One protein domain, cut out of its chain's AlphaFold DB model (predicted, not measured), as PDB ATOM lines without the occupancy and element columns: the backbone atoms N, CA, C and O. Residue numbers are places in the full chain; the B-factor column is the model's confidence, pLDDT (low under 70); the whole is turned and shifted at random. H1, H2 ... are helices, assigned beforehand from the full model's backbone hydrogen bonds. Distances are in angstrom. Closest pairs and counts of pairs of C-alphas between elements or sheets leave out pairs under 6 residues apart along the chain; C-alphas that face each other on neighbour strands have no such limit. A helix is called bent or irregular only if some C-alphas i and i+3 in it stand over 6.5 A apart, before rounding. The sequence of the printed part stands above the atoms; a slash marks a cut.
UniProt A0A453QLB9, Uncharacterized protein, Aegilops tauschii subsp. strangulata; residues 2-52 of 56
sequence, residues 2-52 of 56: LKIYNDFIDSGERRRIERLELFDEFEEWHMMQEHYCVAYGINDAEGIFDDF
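Overview. This is residues 2 to 52 of the 56 residues of an uncharacterized protein of Aegilops tauschii subsp. strangulata (UniProt A0A453QLB9). Three short helices follow one another round a loose, open ring with an empty middle, and a long tail without a named helix runs away from the end of H3. The tail, residues 35 to 52, makes much of the length, and its residues 39 to 52 stick out free of the rest. The printed part has 51 residues, with H1, H2 and H3 in that order along the chain and no named strand. The class is all helix, though under half of the residues, 23 of 51, are in named elements. The whole is extended, with a radius of gyration of the C-alphas of 16.8 A, and elongated, its C-alphas spanning 48 by 25 by 15 A.

Arrangement. H1, residues 2 to 8, is joined by a tight link of 2 residues to H2, residues 11 to 17. The two are apart, but only just, with their closest C-alphas 8.0 A from each other. H3, residues 26 to 34, follows H2 after a short link of 8 residues. H2 and H3 are apart. H1 and H3 only just touch, with 3 pairs of C-alphas within 8 A. The closest C-alphas of these two helices are those of Leu 2 and Gln 33, 5.4 A apart. The lines of H1 and H3 are about perpendicular, at 86 degrees, and their centres are 12.6 A apart. In H1, H2 and H3 every backbone O i to N i+4 pair is within hydrogen-bond range.

Along the chain. H1 begins at C-alpha 2, at (189.067, 173.188, 153.891), and is 9.8 A from its first to its last C-alpha. H2 runs from Ser 11, with its C-alpha at (192.860, 161.090, 147.604), to Ile 17, and measures 10.0 A. H3, the longest helix with 9 residues, runs from Phe 26 to Glu 34 over 12.6 A and ends at C-alpha 34, at (186.073, 178.394, 156.291). No helix is bent or irregular.

Size, cuts and confidence. The two C-alphas farthest apart are those of Asp 24 and Glu 46, at 48.7 A. The first and last printed C-alphas, of Leu 2 and Phe 52, are 28.1 A apart. The printed part has no cut, and neither link between the helices is long. Residues 35 to 52, 18 residues with no named element, have C-alphas 8 to 29 A from the mean of the C-alphas. Residues 7 to 13, of which 11 to 13 belong to H2, also stand free, and so do residues 15 to 28, of which 15 to 17 belong to H2 and 26 to 28 to H3. The mean pLDDT of the printed part is 91.2, and no printed residue is under 70.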
ATOM      1  N   LEU A   2     188.510 173.328 155.236       89.69
ATOM      2  CA  LEU A   2     189.067 173.188 153.891       89.69
ATOM      3  C   LEU A   2     190.503 172.624 153.857       89.69
ATOM      4  O   LEU A   2     190.789 171.709 153.091       89.69
ATOM      5  N   LYS A   3     191.386 173.111 154.740       90.75
ATOM      6  CA  LYS A   3     192.763 172.607 154.864       90.75
ATOM      7  C   LYS A   3     192.817 171.107 155.177       90.75
ATOM      8  O   LYS A   3     193.623 170.390 154.602       90.75
ATOM      9  N   ILE A   4     191.935 170.624 156.056       92.44
ATOM     10  CA  ILE A   4     191.853 169.195 156.393       92.44
ATOM     11  C   ILE A   4     191.456 168.389 155.159       92.44
ATOM     12  O   ILE A   4     192.134 167.423 154.826       92.44
ATOM     13  N   TYR A   5     190.412 168.819 154.451       90.69
ATOM     14  CA  TYR A   5     189.960 168.143 153.235       90.69
ATOM     15  C   TYR A   5     191.057 168.052 152.163       90.69
ATOM     16  O   TYR A   5     191.255 166.994 151.572       90.69
ATOM     17  N   ASN A   6     191.789 169.144 151.931       89.38
ATOM     18  CA  ASN A   6     192.789 169.206 150.866       89.38
ATOM     19  C   ASN A   6     194.083 168.456 151.204       89.38
ATOM     20  O   ASN A   6     194.586 167.714 150.351       89.38
ATOM     21  N   ASP A   7     194.583 168.628 152.431       93.62
ATOM     22  CA  ASP A   7     195.945 168.230 152.801       93.62
ATOM     23  C   ASP A   7     195.989 166.924 153.607       93.62
ATOM     24  O   ASP A   7     196.994 166.216 153.573       93.62
ATOM     25  N   PHE A   8     194.920 166.596 154.341       94.56
ATOM     26  CA  PHE A   8     194.922 165.510 155.330       94.56
ATOM     27  C   PHE A   8     193.974 164.352 154.995       94.56
ATOM     28  O   PHE A   8     194.074 163.299 155.623       94.56
ATOM     29  N   ILE A   9     193.076 164.502 154.015       93.75
ATOM     30  CA  ILE A   9     192.248 163.390 153.528       93.75
ATOM     31  C   ILE A   9     192.918 162.723 152.326       93.75
ATOM     32  O   ILE A   9     193.248 163.367 151.318       93.75
ATOM     33  N   ASP A  10     193.062 161.399 152.419       96.19
ATOM     34  CA  ASP A  10     193.563 160.572 151.327       96.19
ATOM     35  C   ASP A  10     192.755 160.792 150.037       96.19
ATOM     36  O   ASP A  10     191.528 160.933 150.030       96.19
ATOM     37  N   SER A  11     193.465 160.830 148.914       93.19
ATOM     38  CA  SER A  11     192.860 161.090 147.604       93.19
ATOM     39  C   SER A  11     191.859 160.009 147.168       93.19
ATOM     40  O   SER A  11     190.881 160.316 146.481       93.19
ATOM     41  N   GLY A  12     192.058 158.754 147.583       96.31
ATOM     42  CA  GLY A  12     191.138 157.650 147.337       96.31
ATOM     43  C   GLY A  12     189.830 157.810 148.106       96.31
ATOM     44  O   GLY A  12     188.761 157.585 147.533       96.31
ATOM     45  N   GLU A  13     189.900 158.276 149.354       95.88
ATOM     46  CA  GLU A  13     188.712 158.554 150.165       95.88
ATOM     47  C   GLU A  13     187.912 159.742 149.633       95.88
ATOM     48  O   GLU A  13     186.691 159.630 149.501       95.88
ATOM     49  N   ARG A  14     188.578 160.829 149.217       92.81
ATOM     50  CA  ARG A  14     187.901 161.946 148.531       92.81
ATOM     51  C   ARG A  14     187.143 161.465 147.300       92.81
ATOM     52  O   ARG A  14     185.932 161.639 147.219       92.81
ATOM     53  N   ARG A  15     187.812 160.718 146.415       92.94
ATOM     54  CA  ARG A  15     187.183 160.156 145.208       92.94
ATOM     55  C   ARG A  15     186.052 159.175 145.526       92.94
ATOM     56  O   ARG A  15     185.122 159.013 144.739       92.94
ATOM     57  N   ARG A  16     186.136 158.432 146.631       95.94
ATOM     58  CA  ARG A  16     185.051 157.545 147.070       95.94
ATOM     59  C   ARG A  16     183.815 158.350 147.462       95.94
ATOM     60  O   ARG A  16     182.727 157.955 147.060       95.94
ATOM     61  N   ILE A  17     183.991 159.451 148.188       92.88
ATOM     62  CA  ILE A  17     182.904 160.327 148.643       92.88
ATOM     63  C   ILE A  17     182.303 161.112 147.470       92.88
ATOM     64  O   ILE A  17     181.090 161.087 147.298       92.88
ATOM     65  N   GLU A  18     183.130 161.692 146.597       91.44
ATOM     66  CA  GLU A  18     182.710 162.443 145.396       91.44
ATOM     67  C   GLU A  18     181.876 161.611 144.398       91.44
ATOM     68  O   GLU A  18     181.266 162.157 143.486       91.44
ATOM     69  N   ARG A  19     181.852 160.276 144.533       94.06
ATOM     70  CA  ARG A  19     181.021 159.374 143.712       94.06
ATOM     71  C   ARG A  19     179.646 159.073 144.310       94.06
ATOM     72  O   ARG A  19     178.862 158.393 143.651       94.06
ATOM     73  N   LEU A  20     179.374 159.493 145.546       94.69
ATOM     74  CA  LEU A  20     178.095 159.233 146.213       94.69
ATOM     75  C   LEU A  20     176.980 160.128 145.664       94.69
ATOM     76  O   LEU A  20     175.861 159.655 145.479       94.69
ATOM     77  N   GLU A  21     177.298 161.383 145.362       91.31
ATOM     78  CA  GLU A  21     176.381 162.369 144.794       91.31
ATOM     79  C   GLU A  21     177.137 163.348 143.894       91.31
ATOM     80  O   GLU A  21     178.343 163.546 144.052       91.31
ATOM     81  N   LEU A  22     176.438 163.938 142.921       87.88
ATOM     82  CA  LEU A  22     177.019 165.005 142.113       87.88
ATOM     83  C   LEU A  22     177.064 166.277 142.958       87.88
ATOM     84  O   LEU A  22     176.037 166.681 143.495       87.88
ATOM     85  N   PHE A  23     178.236 166.899 143.038       86.94
ATOM     86  CA  PHE A  23     178.440 168.100 143.834       86.94
ATOM     87  C   PHE A  23     178.718 169.305 142.938       86.94
ATOM     88  O   PHE A  23     179.788 169.392 142.333       86.94
ATOM     89  N   ASP A  24     177.746 170.203 142.811       88.06
ATOM     90  CA  ASP A  24     177.801 171.380 141.938       88.06
ATOM     91  C   ASP A  24     178.097 172.690 142.691       88.06
ATOM     92  O   ASP A  24     178.741 173.580 142.135       88.06
ATOM     93  N   GLU A  25     177.754 172.784 143.976       90.56
ATOM     94  CA  GLU A  25     177.946 173.975 144.823       90.56
ATOM     95  C   GLU A  25     179.312 174.017 145.551       90.56
ATOM     96  O   GLU A  25     179.412 174.242 146.762       90.56
ATOM     97  N   PHE A  26     180.415 173.818 144.819       87.62
ATOM     98  CA  PHE A  26     181.756 173.757 145.430       87.62
ATOM     99  C   PHE A  26     182.173 175.060 146.140       87.62
ATOM    100  O   PHE A  26     182.842 175.020 147.174       87.62
ATOM    101  N   GLU A  27     181.772 176.218 145.609       90.31
ATOM    102  CA  GLU A  27     182.092 177.527 146.194       90.31
ATOM    103  C   GLU A  27     181.350 177.760 147.518       90.31
ATOM    104  O   GLU A  27     181.961 178.188 148.499       90.31
ATOM    105  N   GLU A  28     180.066 177.398 147.596       92.31
ATOM    106  CA  GLU A  28     179.292 177.495 148.841       92.31
ATOM    107  C   GLU A  28     179.839 176.565 149.917       92.31
ATOM    108  O   GLU A  28     179.970 176.947 151.082       92.31
ATOM    109  N   TRP A  29     180.260 175.366 149.526       91.81
ATOM    110  CA  TRP A  29     180.927 174.450 150.435       91.81
ATOM    111  C   TRP A  29     182.265 174.969 150.933       91.81
ATOM    112  O   TRP A  29     182.536 174.881 152.130       91.81
ATOM    113  N   HIS A  30     183.087 175.552 150.058       90.88
ATOM    114  CA  HIS A  30     184.322 176.210 150.478       90.88
ATOM    115  C   HIS A  30     184.013 177.296 151.512       90.88
ATOM    116  O   HIS A  30     184.613 177.285 152.590       90.88
ATOM    117  N   MET A  31     183.043 178.175 151.228       92.94
ATOM    118  CA  MET A  31     182.610 179.218 152.162       92.94
ATOM    119  C   MET A  31     182.168 178.618 153.498       92.94
ATOM    120  O   MET A  31     182.639 179.057 154.544       92.94
ATOM    121  N   MET A  32     181.339 177.570 153.506       94.19
ATOM    122  CA  MET A  32     180.948 176.889 154.745       94.19
ATOM    123  C   MET A  32     182.169 176.374 155.511       94.19
ATOM    124  O   MET A  32     182.296 176.608 156.710       94.19
ATOM    125  N   GLN A  33     183.104 175.719 154.825       93.38
ATOM    126  CA  GLN A  33     184.270 175.083 155.435       93.38
ATOM    127  C   GLN A  33     185.253 176.070 156.072       93.38
ATOM    128  O   GLN A  33     186.002 175.664 156.970       93.38
ATOM    129  N   GLU A  34     185.281 177.334 155.647       91.00
ATOM    130  CA  GLU A  34     186.073 178.394 156.291       91.00
ATOM    131  C   GLU A  34     185.576 178.728 157.704       91.00
ATOM    132  O   GLU A  34     186.370 179.124 158.556       91.00
ATOM    133  N   HIS A  35     184.302 178.465 157.999       93.38
ATOM    134  CA  HIS A  35     183.679 178.779 159.287       93.38
ATOM    135  C   HIS A  35     183.810 177.656 160.328       93.38
ATOM    136  O   HIS A  35     183.359 177.807 161.461       93.38
ATOM    137  N   TYR A  36     184.453 176.538 159.974       94.06
ATOM    138  CA  TYR A  36     184.660 175.403 160.875       94.06
ATOM    139  C   TYR A  36     186.138 175.191 161.208       94.06
ATOM    140  O   TYR A  36     186.993 175.083 160.317       94.06
ATOM    141  N   CYS A  37     186.434 175.020 162.498       94.00
ATOM    142  CA  CYS A  37     187.750 174.641 163.005       94.00
ATOM    143  C   CYS A  37     187.716 173.273 163.710       94.00
ATOM    144  O   CYS A  37     186.674 172.815 164.173       94.00
ATOM    145  N   VAL A  38     188.875 172.612 163.762       92.62
ATOM    146  CA  VAL A  38     189.119 171.429 164.594       92.62
ATOM    147  C   VAL A  38     190.261 171.802 165.515       92.62
ATOM    148  O   VAL A  38     191.323 172.214 165.052       92.62
ATOM    149  N   ALA A  39     190.016 171.677 166.812       94.56
ATOM    150  CA  ALA A  39     191.008 171.869 167.851       94.56
ATOM    151  C   ALA A  39     191.216 170.537 168.568       94.56
ATOM    152  O   ALA A  39     190.260 169.807 168.827       94.56
ATOM    153  N   TYR A  40     192.464 170.231 168.887       91.88
ATOM    154  CA  TYR A  40     192.817 169.111 169.742       91.88
ATOM    155  C   TYR A  40     193.869 169.587 170.738       91.88
ATOM    156  O   TYR A  40     194.654 170.487 170.444       91.88
ATOM    157  N   GLY A  41     193.840 169.006 171.929       92.00
ATOM    158  CA  GLY A  41     194.803 169.265 172.987       92.00
ATOM    159  C   GLY A  41     195.262 167.939 173.563       92.00
ATOM    160  O   GLY A  41     194.499 166.973 173.592       92.00
ATOM    161  N   ILE A  42     196.515 167.896 173.996       89.50
ATOM    162  CA  ILE A  42     197.114 166.729 174.634       89.50
ATOM    163  C   ILE A  42     197.518 167.164 176.037       89.50
ATOM    164  O   ILE A  42     198.154 168.202 176.200       89.50
ATOM    165  N   ASN A  43     197.111 166.389 177.041       89.38
ATOM    166  CA  ASN A  43     197.619 166.559 178.394       89.38
ATOM    167  C   ASN A  43     198.971 165.851 178.479       89.38
ATOM    168  O   ASN A  43     199.020 164.621 178.440       89.38
ATOM    169  N   ASP A  44     200.039 166.633 178.570       88.88
ATOM    170  CA  ASP A  44     201.407 166.135 178.628       88.88
ATOM    171  C   ASP A  44     201.901 165.968 180.067       88.88
ATOM    172  O   ASP A  44     202.891 166.555 180.493       88.88
ATOM    173  N   ALA A  45     201.177 165.170 180.849       87.75
ATOM    174  CA  ALA A  45     201.486 164.966 182.265       87.75
ATOM    175  C   ALA A  45     202.881 164.353 182.508       87.75
ATOM    176  O   ALA A  45     203.448 164.538 183.581       87.75
ATOM    177  N   GLU A  46     203.422 163.635 181.521       87.81
ATOM    178  CA  GLU A  46     204.728 162.971 181.591       87.81
ATOM    179  C   GLU A  46     205.855 163.794 180.929       87.81
ATOM    180  O   GLU A  46     206.984 163.312 180.849       87.81
ATOM    181  N   GLY A  47     205.575 165.018 180.457       86.44
ATOM    182  CA  GLY A  47     206.577 165.931 179.889       86.44
ATOM    183  C   GLY A  47     207.204 165.459 178.572       86.44
ATOM    184  O   GLY A  47     208.354 165.781 178.278       86.44
ATOM    185  N   ILE A  48     206.484 164.678 177.763       85.88
ATOM    186  CA  ILE A  48     206.966 164.147 176.479       85.88
ATOM    187  C   ILE A  48     207.348 165.282 175.517       85.88
ATOM    188  O   ILE A  48     208.253 165.117 174.698       85.88
ATOM    189  N   PHE A  49     206.684 166.437 175.589       86.38
ATOM    190  CA  PHE A  49     206.941 167.564 174.697       86.38
ATOM    191  C   PHE A  49     208.130 168.443 175.117       86.38
ATOM    192  O   PHE A  49     208.590 169.244 174.292       86.38
ATOM    193  N   ASP A  50     208.701 168.249 176.312       86.19
ATOM    194  CA  ASP A  50     209.898 168.974 176.769       86.19
ATOM    195  C   ASP A  50     211.093 168.754 175.830       86.19
ATOM    196  O   ASP A  50     211.832 169.694 175.511       86.19
ATOM    197  N   ASP A  51     211.247 167.525 175.327       86.19
ATOM    198  CA  ASP A  51     212.313 167.129 174.396       86.19
ATOM    199  C   ASP A  51     212.139 167.737 172.994       86.19
ATOM    200  O   ASP A  51     213.093 167.825 172.217       86.19
ATOM    201  N   PHE A  52     210.932 168.210 172.671       85.94
ATOM    202  CA  PHE A  52     210.609 168.880 171.411       85.94
ATOM    203  C   PHE A  52     210.651 170.413 171.528       85.94
ATOM    204  O   PHE A  52     210.329 171.113 170.568       85.94
TER     205      PHE A  52